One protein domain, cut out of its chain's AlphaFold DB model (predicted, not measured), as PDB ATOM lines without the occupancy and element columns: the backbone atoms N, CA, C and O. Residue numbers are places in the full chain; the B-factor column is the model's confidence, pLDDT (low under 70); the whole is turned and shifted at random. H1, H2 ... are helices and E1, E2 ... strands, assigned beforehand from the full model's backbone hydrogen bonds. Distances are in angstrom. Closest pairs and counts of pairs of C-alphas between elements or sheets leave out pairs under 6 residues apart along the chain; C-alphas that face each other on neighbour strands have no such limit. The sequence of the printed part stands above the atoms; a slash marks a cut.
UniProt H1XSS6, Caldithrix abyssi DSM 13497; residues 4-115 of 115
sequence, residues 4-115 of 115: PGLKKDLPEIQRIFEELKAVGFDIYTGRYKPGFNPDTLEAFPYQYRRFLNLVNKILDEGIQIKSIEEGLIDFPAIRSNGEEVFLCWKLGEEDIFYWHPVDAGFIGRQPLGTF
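What this domain is: This is residues 4 to 115 of the 115 residues of a protein of Caldithrix abyssi DSM 13497 (UniProt H1XSS6). A rod in two halves: a helical hairpin of H1 and H2 makes one, and a strongly twisted sheet of four strands, E1 to E4, continues it, meeting the helices only by a graze. The long link, residues 23 to 45, loops out at the helices' far end, and the last stretch, residues 102 to 115, folds back beside E4. The printed part has 112 residues, in the order H1, H2, E1, E2, E3, E4; the sheet's order is E1, E2, E3, E4, antiparallel throughout, and the class is mixed. It is loose, with a radius of gyration of the C-alphas of 16.8 A and spans of 57 by 27 by 22 A.

How they stand to each other: H1, residues 4 to 22, and H2, residues 46 to 60, touch and form a hairpin, running opposite ways at a steep tilt of 38 degrees; their closest C-alphas, of Ile 13 and Phe 51, are 5.9 A apart. O i to N i+4 pairs are within hydrogen-bond range in 12 of 15 cases in H1 and 10 of 11 in H2. E1, residues 64 to 67, E2, residues 72 to 78, E3, residues 84 to 90, and E4, residues 98 to 101, form a meander, each strand the antiparallel neighbour of the one before. Within hydrogen-bond range are N 64 and O 74 at 2.8 A for E1 and E2, N 75 and O 87 at 2.8 A for E2 and E3, and N 86 and O 100 at 2.9 A for E3 and E4. The edge strands E1 and E4 are apart. H1 only grazes the sheet with residues 6 to 14, and H2 with residues 55 to 59.

Where its parts are: H1 is 28.2 A long from C-alpha 4 at (43.253, -49.625, 11.831), and H2 22.2 A. E2 is 19.7 A and E3 19.8 A. E4 ends at C-alpha 101 at (21.273, -44.325, 22.313).

The domain as a whole: The C-alphas farthest apart, of Asp 39 and Asn 81, are 57.4 A apart. The printed part has no cut; the link from H1 to H2 is long, 23 residues. No printed residue is under 70 in pLDDT.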
ATOM      1  N   PRO A   4      41.797 -49.713  11.956       87.75
ATOM      2  CA  PRO A   4      43.253 -49.625  11.831       87.75
ATOM      3  C   PRO A   4      43.761 -48.219  11.487       87.75
ATOM      4  O   PRO A   4      44.794 -47.802  12.006       87.75
ATOM      5  N   GLY A   5      43.029 -47.477  10.648       90.19
ATOM      6  CA  GLY A   5      43.353 -46.083  10.339       90.19
ATOM      7  C   GLY A   5      43.195 -45.183  11.554       90.19
ATOM      8  O   GLY A   5      44.114 -44.451  11.900       90.19
ATOM      9  N   LEU A   6      42.075 -45.311  12.265       93.25
ATOM     10  CA  LEU A   6      41.774 -44.516  13.458       93.25
ATOM     11  C   LEU A   6      42.772 -44.744  14.596       93.25
ATOM     12  O   LEU A   6      43.195 -43.787  15.238       93.25
ATOM     13  N   LYS A   7      43.219 -45.991  14.796       93.69
ATOM     14  CA  LYS A   7      44.277 -46.337  15.762       93.69
ATOM     15  C   LYS A   7      45.611 -45.649  15.467       93.69
ATOM     16  O   LYS A   7      46.436 -45.529  16.367       93.69
ATOM     17  N   LYS A   8      45.831 -45.201  14.228       93.06
ATOM     18  CA  LYS A   8      46.997 -44.404  13.831       93.06
ATOM     19  C   LYS A   8      46.706 -42.904  13.885       93.06
ATOM     20  O   LYS A   8      47.530 -42.145  14.389       93.06
ATOM     21  N   ASP A   9      45.558 -42.490  13.365       95.44
ATOM     22  CA  ASP A   9      45.235 -41.081  13.150       95.44
ATOM     23  C   ASP A   9      44.875 -40.365  14.465       95.44
ATOM     24  O   ASP A   9      45.335 -39.248  14.688       95.44
ATOM     25  N   LEU A  10      44.127 -40.997  15.380       96.62
ATOM     26  CA  LEU A  10      43.709 -40.359  16.638       96.62
ATOM     27  C   LEU A  10      44.868 -40.021  17.591       96.62
ATOM     28  O   LEU A  10      44.885 -38.893  18.087       96.62
ATOM     29  N   PRO A  11      45.875 -40.893  17.804       97.19
ATOM     30  CA  PRO A  11      47.073 -40.507  18.552       97.19
ATOM     31  C   PRO A  11      47.820 -39.320  17.930       97.19
ATOM     32  O   PRO A  11      48.343 -38.464  18.644       97.19
ATOM     33  N   GLU A  12      47.872 -39.241  16.594       97.50
ATOM     34  CA  GLU A  12      48.507 -38.115  15.904       97.50
ATOM     35  C   GLU A  12      47.710 -36.818  16.110       97.50
ATOM     36  O   GLU A  12      48.304 -35.780  16.406       97.50
ATOM     37  N   ILE A  13      46.377 -36.886  16.016       98.00
ATOM     38  CA  ILE A  13      45.470 -35.764  16.298       98.00
ATOM     39  C   ILE A  13      45.659 -35.274  17.738       98.00
ATOM     40  O   ILE A  13      45.829 -34.073  17.934       98.00
ATOM     41  N   GLN A  14      45.684 -36.174  18.727       97.75
ATOM     42  CA  GLN A  14      45.904 -35.835  20.139       97.75
ATOM     43  C   GLN A  14      47.237 -35.132  20.372       97.75
ATOM     44  O   GLN A  14      47.289 -34.089  21.023       97.75
ATOM     45  N   ARG A  15      48.320 -35.672  19.801       97.75
ATOM     46  CA  ARG A  15      49.647 -35.063  19.911       97.75
ATOM     47  C   ARG A  15      49.649 -33.646  19.338       97.75
ATOM     48  O   ARG A  15      50.123 -32.726  19.997       97.75
ATOM     49  N   ILE A  16      49.113 -33.461  18.129       98.06
ATOM     50  CA  ILE A  16      49.070 -32.136  17.497       98.06
ATOM     51  C   ILE A  16      48.164 -31.186  18.287       98.06
ATOM     52  O   ILE A  16      48.497 -30.014  18.439       98.06
ATOM     53  N   PHE A  17      47.037 -31.670  18.807       97.56
ATOM     54  CA  PHE A  17      46.140 -30.875  19.637       97.56
ATOM     55  C   PHE A  17      46.854 -30.312  20.872       97.56
ATOM     56  O   PHE A  17      46.789 -29.107  21.117       97.56
ATOM     57  N   GLU A  18      47.602 -31.144  21.601       97.06
ATOM     58  CA  GLU A  18      48.379 -30.691  22.757       97.06
ATOM     59  C   GLU A  18      49.524 -29.744  22.358       97.06
ATOM     60  O   GLU A  18      49.770 -28.756  23.050       97.06
ATOM     61  N   GLU A  19      50.172 -29.956  21.208       95.75
ATOM     62  CA  GLU A  19      51.182 -29.027  20.672       95.75
ATOM     63  C   GLU A  19      50.595 -27.645  20.355       95.75
ATOM     64  O   GLU A  19      51.170 -26.623  20.732       95.75
ATOM     65  N   LEU A  20      49.433 -27.601  19.698       95.81
ATOM     66  CA  LEU A  20      48.723 -26.360  19.381       95.81
ATOM     67  C   LEU A  20      48.283 -25.639  20.661       95.81
ATOM     68  O   LEU A  20      48.492 -24.434  20.808       95.81
ATOM     69  N   LYS A  21      47.752 -26.387  21.629       94.44
ATOM     70  CA  LYS A  21      47.346 -25.865  22.937       94.44
ATOM     71  C   LYS A  21      48.528 -25.304  23.730       94.44
ATOM     72  O   LYS A  21      48.379 -24.255  24.357       94.44
ATOM     73  N   ALA A  22      49.692 -25.954  23.676       93.44
ATOM     74  CA  ALA A  22      50.914 -25.515  24.352       93.44
ATOM     75  C   ALA A  22      51.445 -24.179  23.809       93.44
ATOM     76  O   ALA A  22      51.965 -23.369  24.576       93.44
ATOM     77  N   VAL A  23      51.252 -23.905  22.515       92.12
ATOM     78  CA  VAL A  23      51.567 -22.599  21.902       92.12
ATOM     79  C   VAL A  23      50.407 -21.601  21.987       92.12
ATOM     80  O   VAL A  23      50.421 -20.566  21.323       92.12
ATOM     81  N   GLY A  24      49.387 -21.909  22.793       93.31
ATOM     82  CA  GLY A  24      48.226 -21.056  23.022       93.31
ATOM     83  C   GLY A  24      47.317 -20.900  21.810       93.31
ATOM     84  O   GLY A  24      46.535 -19.957  21.777       93.31
ATOM     85  N   PHE A  25      47.396 -21.794  20.827       95.38
ATOM     86  CA  PHE A  25      46.497 -21.805  19.683       95.38
ATOM     87  C   PHE A  25      45.208 -22.567  20.020       95.38
ATOM     88  O   PHE A  25      45.234 -23.718  20.455       95.38
ATOM     89  N   ASP A  26      44.067 -21.913  19.829       93.44
ATOM     90  CA  ASP A  26      42.734 -22.471  20.006       93.44
ATOM     91  C   ASP A  26      42.222 -22.997  18.659       93.44
ATOM     92  O   ASP A  26      41.945 -22.238  17.728       93.44
ATOM     93  N   ILE A  27      42.105 -24.322  18.556       94.19
ATOM     94  CA  ILE A  27      41.700 -25.002  17.322       94.19
ATOM     95  C   ILE A  27      40.234 -24.783  16.939       94.19
ATOM     96  O   ILE A  27      39.904 -24.932  15.762       94.19
ATOM     97  N   TYR A  28      39.368 -24.450  17.901       90.25
ATOM     98  CA  TYR A  28      37.927 -24.299  17.694       90.25
ATOM     99  C   TYR A  28      37.603 -22.921  17.129       90.25
ATOM    100  O   TYR A  28      36.732 -22.776  16.276       90.25
ATOM    101  N   THR A  29      38.331 -21.902  17.586       91.88
ATOM    102  CA  THR A  29      38.217 -20.532  17.070       91.88
ATOM    103  C   THR A  29      39.188 -20.244  15.924       91.88
ATOM    104  O   THR A  29      39.012 -19.252  15.213       91.88
ATOM    105  N   GLY A  30      40.207 -21.092  15.749       91.50
ATOM    106  CA  GLY A  30      41.284 -20.910  14.779       91.50
ATOM    107  C   GLY A  30      42.170 -19.707  15.107       91.50
ATOM    108  O   GLY A  30      42.595 -19.000  14.198       91.50
ATOM    109  N   ARG A  31      42.391 -19.398  16.390       90.56
ATOM    110  CA  ARG A  31      43.100 -18.183  16.828       90.56
ATOM    111  C   ARG A  31      44.032 -18.460  17.996       90.56
ATOM    112  O   ARG A  31      43.784 -19.346  18.804       90.56
ATOM    113  N   TYR A  32      45.068 -17.642  18.140       92.00
ATOM    114  CA  TYR A  32      45.843 -17.608  19.377       92.00
ATOM    115  C   TYR A  32      45.024 -16.986  20.511       92.00
ATOM    116  O   TYR A  32      44.274 -16.025  20.311       92.00
ATOM    117  N   LYS A  33      45.176 -17.535  21.715       91.12
ATOM    118  CA  LYS A  33      44.603 -16.983  22.942       91.12
ATOM    119  C   LYS A  33      45.160 -15.576  23.190       91.12
ATOM    120  O   LYS A  33      46.327 -15.322  22.886       91.12
ATOM    121  N   PRO A  34      44.375 -14.665  23.793       88.56
ATOM    122  CA  PRO A  34      44.879 -13.353  24.183       88.56
ATOM    123  C   PRO A  34      46.176 -13.467  24.997       88.56
ATOM    124  O   PRO A  34      46.254 -14.259  25.935       88.56
ATOM    125  N   GLY A  35      47.192 -12.687  24.626       83.88
ATOM    126  CA  GLY A  35      48.511 -12.713  25.269       83.88
ATOM    127  C   GLY A  35      49.505 -13.722  24.683       83.88
ATOM    128  O   GLY A  35      50.681 -13.657  25.031       83.88
ATOM    129  N   PHE A  36      49.084 -14.600  23.765       82.94
ATOM    130  CA  PHE A  36      50.002 -15.399  22.955       82.94
ATOM    131  C   PHE A  36      50.334 -14.661  21.660       82.94
ATOM    132  O   PHE A  36      49.509 -14.570  20.755       82.94
ATOM    133  N   ASN A  37      51.562 -14.153  21.584       76.56
ATOM    134  CA  ASN A  37      52.107 -13.490  20.404       76.56
ATOM    135  C   ASN A  37      53.257 -14.347  19.871       76.56
ATOM    136  O   ASN A  37      54.386 -14.199  20.344       76.56
ATOM    137  N   PRO A  38      52.987 -15.300  18.968       80.06
ATOM    138  CA  PRO A  38      54.055 -16.082  18.372       80.06
ATOM    139  C   PRO A  38      54.962 -15.147  17.556       80.06
ATOM    140  O   PRO A  38      54.475 -14.277  16.837       80.06
ATOM    141  N   ASP A  39      56.278 -15.325  17.666       81.56
ATOM    142  CA  ASP A  39      57.259 -14.587  16.859       81.56
ATOM    143  C   ASP A  39      57.313 -15.181  15.442       81.56
ATOM    144  O   ASP A  39      58.230 -15.907  15.064       81.56
ATOM    145  N   THR A  40      56.226 -15.001  14.694       79.50
ATOM    146  CA  THR A  40      56.045 -15.537  13.345       79.50
ATOM    147  C   THR A  40      55.139 -14.631  12.521       79.50
ATOM    148  O   THR A  40      54.242 -13.971  13.043       79.50
ATOM    149  N   LEU A  41      55.364 -14.629  11.208       80.31
ATOM    150  CA  LEU A  41      54.492 -13.974  10.232       80.31
ATOM    151  C   LEU A  41      53.295 -14.855   9.835       80.31
ATOM    152  O   LEU A  41      52.375 -14.382   9.172       80.31
ATOM    153  N   GLU A  42      53.315 -16.135  10.212       82.75
ATOM    154  CA  GLU A  42      52.259 -17.089   9.882       82.75
ATOM    155  C   GLU A  42      51.010 -16.864  10.742       82.75
ATOM    156  O   GLU A  42      51.078 -16.776  11.967       82.75
ATOM    157  N   ALA A  43      49.840 -16.843  10.101       84.00
ATOM    158  CA  ALA A  43      48.561 -16.672  10.795       84.00
ATOM    159  C   ALA A  43      48.174 -17.888  11.659       84.00
ATOM    160  O   ALA A  43      47.366 -17.762  12.581       84.00
ATOM    161  N   PHE A  44      48.742 -19.062  11.363       90.44
ATOM    162  CA  PHE A  44      48.444 -20.322  12.039       90.44
ATOM    163  C   PHE A  44      49.724 -21.142  12.260       90.44
ATOM    164  O   PHE A  44      50.621 -21.108  11.413       90.44
ATOM    165  N   PRO A  45      49.811 -21.957  13.329       92.44
ATOM    166  CA  PRO A  45      50.897 -22.920  13.477       92.44
ATOM    167  C   PRO A  45      50.915 -23.916  12.311       92.44
ATOM    168  O   PRO A  45      49.863 -24.398  11.881       92.44
ATOM    169  N   TYR A  46      52.100 -24.302  11.833       89.62
ATOM    170  CA  TYR A  46      52.227 -25.211  10.685       89.62
ATOM    171  C   TYR A  46      51.537 -26.572  10.914       89.62
ATOM    172  O   TYR A  46      51.047 -27.194   9.966       89.62
ATOM    173  N   GLN A  47      51.462 -27.027  12.171       93.94
ATOM    174  CA  GLN A  47      50.803 -28.271  12.561       93.94
ATOM    175  C   GLN A  47      49.282 -28.211  12.368       93.94
ATOM    176  O   GLN A  47      48.658 -29.248  12.143       93.94
ATOM    177  N   TYR A  48      48.674 -27.017  12.395       95.69
ATOM    178  CA  TYR A  48      47.221 -26.865  12.321       95.69
ATOM    179  C   TYR A  48      46.652 -27.394  11.003       95.69
ATOM    180  O   TYR A  48      45.636 -28.084  10.988       95.69
ATOM    181  N   ARG A  49      47.363 -27.197   9.887       94.69
ATOM    182  CA  ARG A  49      46.959 -27.775   8.597       94.69
ATOM    183  C   ARG A  49      46.926 -29.305   8.637       94.69
ATOM    184  O   ARG A  49      46.025 -29.918   8.074       94.69
ATOM    185  N   ARG A  50      47.908 -29.936   9.294       96.38
ATOM    186  CA  ARG A  50      47.942 -31.399   9.443       96.38
ATOM    187  C   ARG A  50      46.792 -31.885  10.322       96.38
ATOM    188  O   ARG A  50      46.151 -32.865   9.954       96.38
ATOM    189  N   PHE A  51      46.518 -31.179  11.416       97.81
ATOM    190  CA  PHE A  51      45.375 -31.438  12.288       97.81
ATOM    191  C   PHE A  51      44.054 -31.411  11.512       97.81
ATOM    192  O   PHE A  51      43.322 -32.397  11.532       97.81
ATOM    193  N   LEU A  52      43.793 -30.338  10.755       96.94
ATOM    194  CA  LEU A  52      42.573 -30.202   9.953       96.94
ATOM    195  C   LEU A  52      42.422 -31.335   8.935       96.94
ATOM    196  O   LEU A  52      41.343 -31.900   8.811       96.94
ATOM    197  N   ASN A  53      43.501 -31.716   8.250       97.31
ATOM    198  CA  ASN A  53      43.455 -32.812   7.280       97.31
ATOM    199  C   ASN A  53      43.090 -34.158   7.924       97.31
ATOM    200  O   ASN A  53      42.333 -34.928   7.340       97.31
ATOM    201  N   LEU A  54      43.635 -34.457   9.107       97.38
ATOM    202  CA  LEU A  54      43.335 -35.694   9.831       97.38
ATOM    203  C   LEU A  54      41.907 -35.701  10.379       97.38
ATOM    204  O   LEU A  54      41.209 -36.700  10.245       97.38
ATOM    205  N   VAL A  55      41.466 -34.582  10.956       97.25
ATOM    206  CA  VAL A  55      40.094 -34.425  11.450       97.25
ATOM    207  C   VAL A  55      39.095 -34.564  10.306       97.25
ATOM    208  O   VAL A  55      38.188 -35.381  10.405       97.25
ATOM    209  N   ASN A  56      39.294 -33.844   9.199       96.75
ATOM    210  CA  ASN A  56      38.396 -33.911   8.046       96.75
ATOM    211  C   ASN A  56      38.328 -35.320   7.467       96.75
ATOM    212  O   ASN A  56      37.238 -35.794   7.191       96.75
ATOM    213  N   LYS A  57      39.456 -36.034   7.389       95.69
ATOM    214  CA  LYS A  57      39.460 -37.438   6.966       95.69
ATOM    215  C   LYS A  57      38.514 -38.303   7.812       95.69
ATOM    216  O   LYS A  57      37.779 -39.105   7.254       95.69
ATOM    217  N   ILE A  58      38.524 -38.145   9.139       95.75
ATOM    218  CA  ILE A  58      37.631 -38.895  10.039       95.75
ATOM    219  C   ILE A  58      36.170 -38.471   9.827       95.75
ATOM    220  O   ILE A  58      35.289 -39.323   9.728       95.75
ATOM    221  N   LEU A  59      35.909 -37.166   9.724       95.38
ATOM    222  CA  LEU A  59      34.556 -36.637   9.527       95.38
ATOM    223  C   LEU A  59      33.954 -37.050   8.173       95.38
ATOM    224  O   LEU A  59      32.770 -37.378   8.112       95.38
ATOM    225  N   ASP A  60      34.762 -37.093   7.111       95.12
ATOM    226  CA  ASP A  60      34.359 -37.505   5.761       95.12
ATOM    227  C   ASP A  60      33.941 -38.988   5.706       95.12
ATOM    228  O   ASP A  60      33.163 -39.389   4.843       95.12
ATOM    229  N   GLU A  61      34.405 -39.808   6.657       92.88
ATOM    230  CA  GLU A  61      33.960 -41.195   6.843       92.88
ATOM    231  C   GLU A  61      32.621 -41.300   7.607       92.88
ATOM    232  O   GLU A  61      32.136 -42.402   7.867       92.88
ATOM    233  N   GLY A  62      32.004 -40.168   7.972       94.50
ATOM    234  CA  GLY A  62      30.758 -40.108   8.745       94.50
ATOM    235  C   GLY A  62      30.943 -40.369  10.243       94.50
ATOM    236  O   GLY A  62      29.965 -40.574  10.963       94.50
ATOM    237  N   ILE A  63      32.190 -40.375  10.718       96.25
ATOM    238  CA  ILE A  63      32.552 -40.642  12.110       96.25
ATOM    239  C   ILE A  63      32.487 -39.333  12.893       96.25
ATOM    240  O   ILE A  63      33.018 -38.310  12.463       96.25
ATOM    241  N   GLN A  64      31.879 -39.352  14.076       95.81
ATOM    242  CA  GLN A  64      31.814 -38.180  14.942       95.81
ATOM    243  C   GLN A  64      32.961 -38.192  15.948       95.81
ATOM    244  O   GLN A  64      33.090 -39.126  16.733       95.81
ATOM    245  N   ILE A  65      33.756 -37.124  15.989       96.06
ATOM    246  CA  ILE A  65      34.752 -36.922  17.047       96.06
ATOM    247  C   ILE A  65      34.058 -36.283  18.252       96.06
ATOM    248  O   ILE A  65      33.566 -35.159  18.161       96.06
ATOM    249  N   LYS A  66      34.006 -36.996  19.381       95.62
ATOM    250  CA  LYS A  66      33.309 -36.548  20.601       95.62
ATOM    251  C   LYS A  66      34.243 -35.888  21.599       95.62
ATOM    252  O   LYS A  66      33.849 -34.944  22.274       95.62
ATOM    253  N   SER A  67      35.475 -36.377  21.689       96.12
ATOM    254  CA  SER A  67      36.548 -35.738  22.450       96.12
ATOM    255  C   SER A  67      37.885 -36.085  21.815       96.12
ATOM    256  O   SER A  67      38.197 -37.258  21.608       96.12
ATOM    257  N   ILE A  68      38.672 -35.055  21.515       96.56
ATOM    258  CA  ILE A  68      40.031 -35.231  21.004       96.56
ATOM    259  C   ILE A  68      40.925 -35.699  22.150       96.56
ATOM    260  O   ILE A  68      41.629 -36.691  22.007       96.56
ATOM    261  N   GLU A  69      40.827 -35.049  23.306       94.75
ATOM    262  CA  GLU A  69      41.600 -35.323  24.518       94.75
ATOM    263  C   GLU A  69      41.485 -36.776  24.970       94.75
ATOM    264  O   GLU A  69      42.486 -37.402  25.293       94.75
ATOM    265  N   GLU A  70      40.279 -37.338  24.929       94.94
ATOM    266  CA  GLU A  70      40.026 -38.723  25.331       94.94
ATOM    267  C   GLU A  70      40.151 -39.719  24.166       94.94
ATOM    268  O   GLU A  70      40.068 -40.927  24.386       94.94
ATOM    269  N   GLY A  71      40.322 -39.233  22.930       95.81
ATOM    270  CA  GLY A  71      40.358 -40.070  21.731       95.81
ATOM    271  C   GLY A  71      39.036 -40.808  21.516       95.81
ATOM    272  O   GLY A  71      39.031 -41.995  21.195       95.81
ATOM    273  N   LEU A  72      37.922 -40.122  21.772       96.69
ATOM    274  CA  LEU A  72      36.576 -40.677  21.771       96.69
ATOM    275  C   LEU A  72      35.847 -40.342  20.470       96.69
ATOM    276  O   LEU A  72      35.697 -39.164  20.127       96.69
ATOM    277  N   ILE A  73      35.344 -41.372  19.794       96.88
ATOM    278  CA  ILE A  73      34.582 -41.252  18.550       96.88
ATOM    279  C   ILE A  73      33.308 -42.101  18.575       96.88
ATOM    280  O   ILE A  73      33.265 -43.154  19.218       96.88
ATOM    281  N   ASP A  74      32.319 -41.663  17.802       97.06
ATOM    282  CA  ASP A  74      31.061 -42.371  17.580       97.06
ATOM    283  C   ASP A  74      30.876 -42.688  16.089       97.06
ATOM    284  O   ASP A  74      31.109 -41.839  15.223       97.06
ATOM    285  N   PHE A  75      30.399 -43.893  15.789       96.25
ATOM    286  CA  PHE A  75      29.957 -44.299  14.458       96.25
ATOM    287  C   PHE A  75      28.428 -44.393  14.442       96.25
ATOM    288  O   PHE A  75      27.870 -45.152  15.241       96.25
ATOM    289  N   PRO A  76      27.731 -43.674  13.547       95.69
ATOM    290  CA  PRO A  76      26.296 -43.858  13.356       95.69
ATOM    291  C   PRO A  76      25.974 -45.307  12.959       95.69
ATOM    292  O   PRO A  76      26.641 -45.882  12.097       95.69
ATOM    293  N   ALA A  77      24.950 -45.895  13.573       95.38
ATOM    294  CA  ALA A  77      24.480 -47.241  13.266       95.38
ATOM    295  C   ALA A  77      22.958 -47.353  13.426       95.38
ATOM    296  O   ALA A  77      22.325 -46.558  14.115       95.38
ATOM    297  N   ILE A  78      22.379 -48.375  12.793       95.44
ATOM    298  CA  ILE A  78      20.964 -48.728  12.926       95.44
ATOM    299  C   ILE A  78      20.895 -50.147  13.482       95.44
ATOM    300  O   ILE A  78      21.511 -51.068  12.937       95.44
ATOM    301  N   ARG A  79      20.166 -50.321  14.580       93.25
ATOM    302  CA  ARG A  79      19.899 -51.629  15.183       93.25
ATOM    303  C   ARG A  79      18.932 -52.442  14.324       93.25
ATOM    304  O   ARG A  79      18.212 -51.915  13.482       93.25
ATOM    305  N   SER A  80      18.857 -53.749  14.566       91.62
ATOM    306  CA  SER A  80      17.960 -54.655  13.823       91.62
ATOM    307  C   SER A  80      16.470 -54.303  13.953       91.62
ATOM    308  O   SER A  80      15.689 -54.597  13.051       91.62
ATOM    309  N   ASN A  81      16.082 -53.643  15.046       92.62
ATOM    310  CA  ASN A  81      14.737 -53.115  15.286       92.62
ATOM    311  C   ASN A  81      14.468 -51.762  14.583       92.62
ATOM    312  O   ASN A  81      13.366 -51.234  14.717       92.62
ATOM    313  N   GLY A  82      15.440 -51.204  13.854       94.62
ATOM    314  CA  GLY A  82      15.337 -49.913  13.167       94.62
ATOM    315  C   GLY A  82      15.718 -48.694  14.011       94.62
ATOM    316  O   GLY A  82      15.604 -47.575  13.522       94.62
ATOM    317  N   GLU A  83      16.164 -48.878  15.254       94.94
ATOM    318  CA  GLU A  83      16.573 -47.782  16.137       94.94
ATOM    319  C   GLU A  83      17.942 -47.213  15.734       94.94
ATOM    320  O   GLU A  83      18.910 -47.960  15.565       94.94
ATOM    321  N   GLU A  84      18.031 -45.886  15.612       96.38
ATOM    322  CA  GLU A  84      19.301 -45.182  15.424       96.38
ATOM    323  C   GLU A  84      20.084 -45.135  16.734       96.38
ATOM    324  O   GLU A  84      19.564 -44.768  17.789       96.38
ATOM    325  N   VAL A  85      21.361 -45.494  16.664       96.44
ATOM    326  CA  VAL A  85      22.276 -45.507  17.804       96.44
ATOM    327  C   VAL A  85      23.677 -45.101  17.360       96.44
ATOM    328  O   VAL A  85      23.978 -45.015  16.168       96.44
ATOM    329  N   PHE A  86      24.566 -44.907  18.327       97.12
ATOM    330  CA  PHE A  86      25.990 -44.755  18.067       97.12
ATOM    331  C   PHE A  86      26.761 -45.961  18.574       97.12
ATOM    332  O   PHE A  86      26.579 -46.395  19.709       97.12
ATOM    333  N   LEU A  87      27.656 -46.482  17.743       96.50
ATOM    334  CA  LEU A  87      28.734 -47.354  18.186       96.50
ATOM    335  C   LEU A  87      29.864 -46.476  18.705       96.50
ATOM    336  O   LEU A  87      30.305 -45.568  18.011       96.50
ATOM    337  N   CYS A  88      30.331 -46.734  19.914       96.00
ATOM    338  CA  CYS A  88      31.230 -45.839  20.620       96.00
ATOM    339  C   CYS A  88      32.591 -46.512  20.788       96.00
ATOM    340  O   CYS A  88      32.672 -47.611  21.341       96.00
ATOM    341  N   TRP A  89      33.654 -45.847  20.340       96.44
ATOM    342  CA  TRP A  89      35.027 -46.337  20.455       96.44
ATOM    343  C   TRP A  89      35.914 -45.294  21.113       96.44
ATOM    344  O   TRP A  89      35.876 -44.112  20.768       96.44
ATOM    345  N   LYS A  90      36.723 -45.732  22.072       95.19
ATOM    346  CA  LYS A  90      37.722 -44.908  22.745       95.19
ATOM    347  C   LYS A  90      39.120 -45.422  22.426       95.19
ATOM    348  O   LYS A  90      39.371 -46.626  22.449       95.19
ATOM    349  N   LEU A  91      40.052 -44.502  22.191       94.19
ATOM    350  CA  LEU A  91      41.455 -44.839  22.000       94.19
ATOM    351  C   LEU A  91      41.978 -45.712  23.154       94.19
ATOM    352  O   LEU A  91      41.821 -45.381  24.328       94.19
ATOM    353  N   GLY A  92      42.604 -46.832  22.793       92.38
ATOM    354  CA  GLY A  92      43.031 -47.880  23.723       92.38
ATOM    355  C   GLY A  92      42.140 -49.125  23.693       92.38
ATOM    356  O   GLY A  92      42.591 -50.191  24.098       92.38
ATOM    357  N   GLU A  93      40.919 -49.035  23.155       94.12
ATOM    358  CA  GLU A  93      40.060 -50.200  22.927       94.12
ATOM    359  C   GLU A  93      40.522 -50.991  21.688       94.12
ATOM    360  O   GLU A  93      40.826 -50.432  20.625       94.12
ATOM    361  N   GLU A  94      40.582 -52.321  21.810       92.56
ATOM    362  CA  GLU A  94      41.008 -53.192  20.708       92.56
ATOM    363  C   GLU A  94      39.992 -53.235  19.562       92.56
ATOM    364  O   GLU A  94      40.392 -53.276  18.398       92.56
ATOM    365  N   ASP A  95      38.705 -53.172  19.879       94.00
ATOM    366  CA  ASP A  95      37.599 -53.152  18.927       94.00
ATOM    367  C   ASP A  95      36.444 -52.326  19.514       94.00
ATOM    368  O   ASP A  95      36.545 -51.780  20.615       94.00
ATOM    369  N   ILE A  96      35.343 -52.211  18.784       94.19
ATOM    370  CA  ILE A  96      34.118 -51.587  19.268       94.19
ATOM    371  C   ILE A  96      33.400 -52.564  20.182       94.19
ATOM    372  O   ILE A  96      32.845 -53.570  19.744       94.19
ATOM    373  N   PHE A  97      33.372 -52.227  21.464       94.50
ATOM    374  CA  PHE A  97      32.696 -53.028  22.482       94.50
ATOM    375  C   PHE A  97      31.433 -52.375  23.025       94.50
ATOM    376  O   PHE A  97      30.712 -53.019  23.788       94.50
ATOM    377  N   TYR A  98      31.148 -51.129  22.643       96.12
ATOM    378  CA  TYR A  98      30.059 -50.358  23.224       96.12
ATOM    379  C   TYR A  98      29.215 -49.660  22.166       96.12
ATOM    380  O   TYR A  98      29.711 -49.217  21.132       96.12
ATOM    381  N   TRP A  99      27.933 -49.514  22.472       96.38
ATOM    382  CA  TRP A  99      26.998 -48.651  21.761       96.38
ATOM    383  C   TRP A  99      26.237 -47.786  22.766       96.38
ATOM    384  O   TRP A  99      26.251 -48.073  23.960       96.38
ATOM    385  N   HIS A 100      25.575 -46.728  22.322       96.81
ATOM    386  CA  HIS A 100      24.638 -45.978  23.156       96.81
ATOM    387  C   HIS A 100      23.499 -45.377  22.321       96.81
ATOM    388  O   HIS A 100      23.689 -45.103  21.132       96.81
ATOM    389  N   PRO A 101      22.325 -45.128  22.932       94.75
ATOM    390  CA  PRO A 101      21.273 -44.325  22.313       94.75
ATOM    391  C   PRO A 101      21.778 -42.930  21.925       94.75
ATOM    392  O   PRO A 101      22.684 -42.390  22.572       94.75
ATOM    393  N   VAL A 102      21.162 -42.328  20.906       93.38
ATOM    394  CA  VAL A 102      21.539 -41.001  20.376       93.38
ATOM    395  C   VAL A 102      21.590 -39.929  21.474       93.38
ATOM    396  O   VAL A 102      22.528 -39.133  21.503       93.38
ATOM    397  N   ASP A 103      20.667 -39.978  22.438       90.56
ATOM    398  CA  ASP A 103      20.539 -38.968  23.500       90.56
ATOM    399  C   ASP A 103      21.359 -39.267  24.770       90.56
ATOM    400  O   ASP A 103      21.422 -38.442  25.681       90.56
ATOM    401  N   ALA A 104      21.979 -40.447  24.873       87.88
ATOM    402  CA  ALA A 104      22.608 -40.898  26.120       87.88
ATOM    403  C   ALA A 104      24.104 -40.546  26.224       87.88
ATOM    404  O   ALA A 104      24.646 -40.405  27.325       87.88
ATOM    405  N   GLY A 105      24.781 -40.412  25.079       85.50
ATOM    406  CA  GLY A 105      26.224 -40.167  25.002       85.50
ATOM    407  C   GLY A 105      27.078 -41.240  25.696       85.50
ATOM    408  O   GLY A 105      26.628 -42.347  25.993       85.50
ATOM    409  N   PHE A 106      28.333 -40.891  26.003       83.12
ATOM    410  CA  PHE A 106      29.325 -41.815  26.571       83.12
ATOM    411  C   PHE A 106      28.900 -42.463  27.903       83.12
ATOM    412  O   PHE A 106      29.208 -43.628  28.143       83.12
ATOM    413  N   ILE A 107      28.186 -41.734  28.770       88.56
ATOM    414  CA  ILE A 107      27.728 -42.246  30.076       88.56
ATOM    415  C   ILE A 107      26.705 -43.377  29.892       88.56
ATOM    416  O   ILE A 107      26.643 -44.293  30.708       88.56
ATOM    417  N   GLY A 108      25.937 -43.344  28.801       89.56
ATOM    418  CA  GLY A 108      24.933 -44.349  28.464       89.56
ATOM    419  C   GLY A 108      25.457 -45.551  27.686       89.56
ATOM    420  O   GLY A 108      24.648 -46.252  27.076       89.56
ATOM    421  N   ARG A 109      26.779 -45.780  27.659       91.94
ATOM    422  CA  ARG A 109      27.380 -46.924  26.967       91.94
ATOM    423  C   ARG A 109      26.802 -48.242  27.472       91.94
ATOM    424  O   ARG A 109      26.789 -48.533  28.667       91.94
ATOM    425  N   GLN A 110      26.397 -49.072  26.526       93.44
ATOM    426  CA  GLN A 110      25.959 -50.439  26.729       93.44
ATOM    427  C   GLN A 110      26.887 -51.389  25.970       93.44
ATOM    428  O   GLN A 110      27.389 -51.020  24.905       93.44
ATOM    429  N   PRO A 111      27.143 -52.602  26.487       94.75
ATOM    430  CA  PRO A 111      27.946 -53.589  25.775       94.75
ATOM    431  C   PRO A 111      27.348 -53.923  24.406       94.75
ATOM    432  O   PRO A 111      26.137 -54.077  24.275       94.75
ATOM    433  N   LEU A 112      28.186 -54.134  23.392       91.50
ATOM    434  CA  LEU A 112      27.739 -54.503  22.044       91.50
ATOM    435  C   LEU A 112      26.946 -55.818  22.015       91.50
ATOM    436  O   LEU A 112      26.105 -56.008  21.152       91.50
ATOM    437  N   GLY A 113      27.132 -56.701  22.999       87.50
ATOM    438  CA  GLY A 113      26.303 -57.901  23.150       87.50
ATOM    439  C   GLY A 113      24.816 -57.628  23.432       87.50
ATOM    440  O   GLY A 113      24.020 -58.557  23.355       87.50
ATOM    441  N   THR A 114      24.431 -56.387  23.765       85.44
ATOM    442  CA  THR A 114      23.029 -55.964  23.942       85.44
ATOM    443  C   THR A 114      22.469 -55.196  22.737       85.44
ATOM    444  O   THR A 114      21.345 -54.694  22.828       85.44
ATOM    445  N   PHE A 115      23.250 -55.073  21.654       81.12
ATOM    446  CA  PHE A 115      22.913 -54.395  20.394       81.12
ATOM    447  C   PHE A 115      21.900 -55.175  19.543       81.12
ATOM    448  O   PHE A 115      21.858 -56.417  19.628       81.12
TER     449      PHE A 115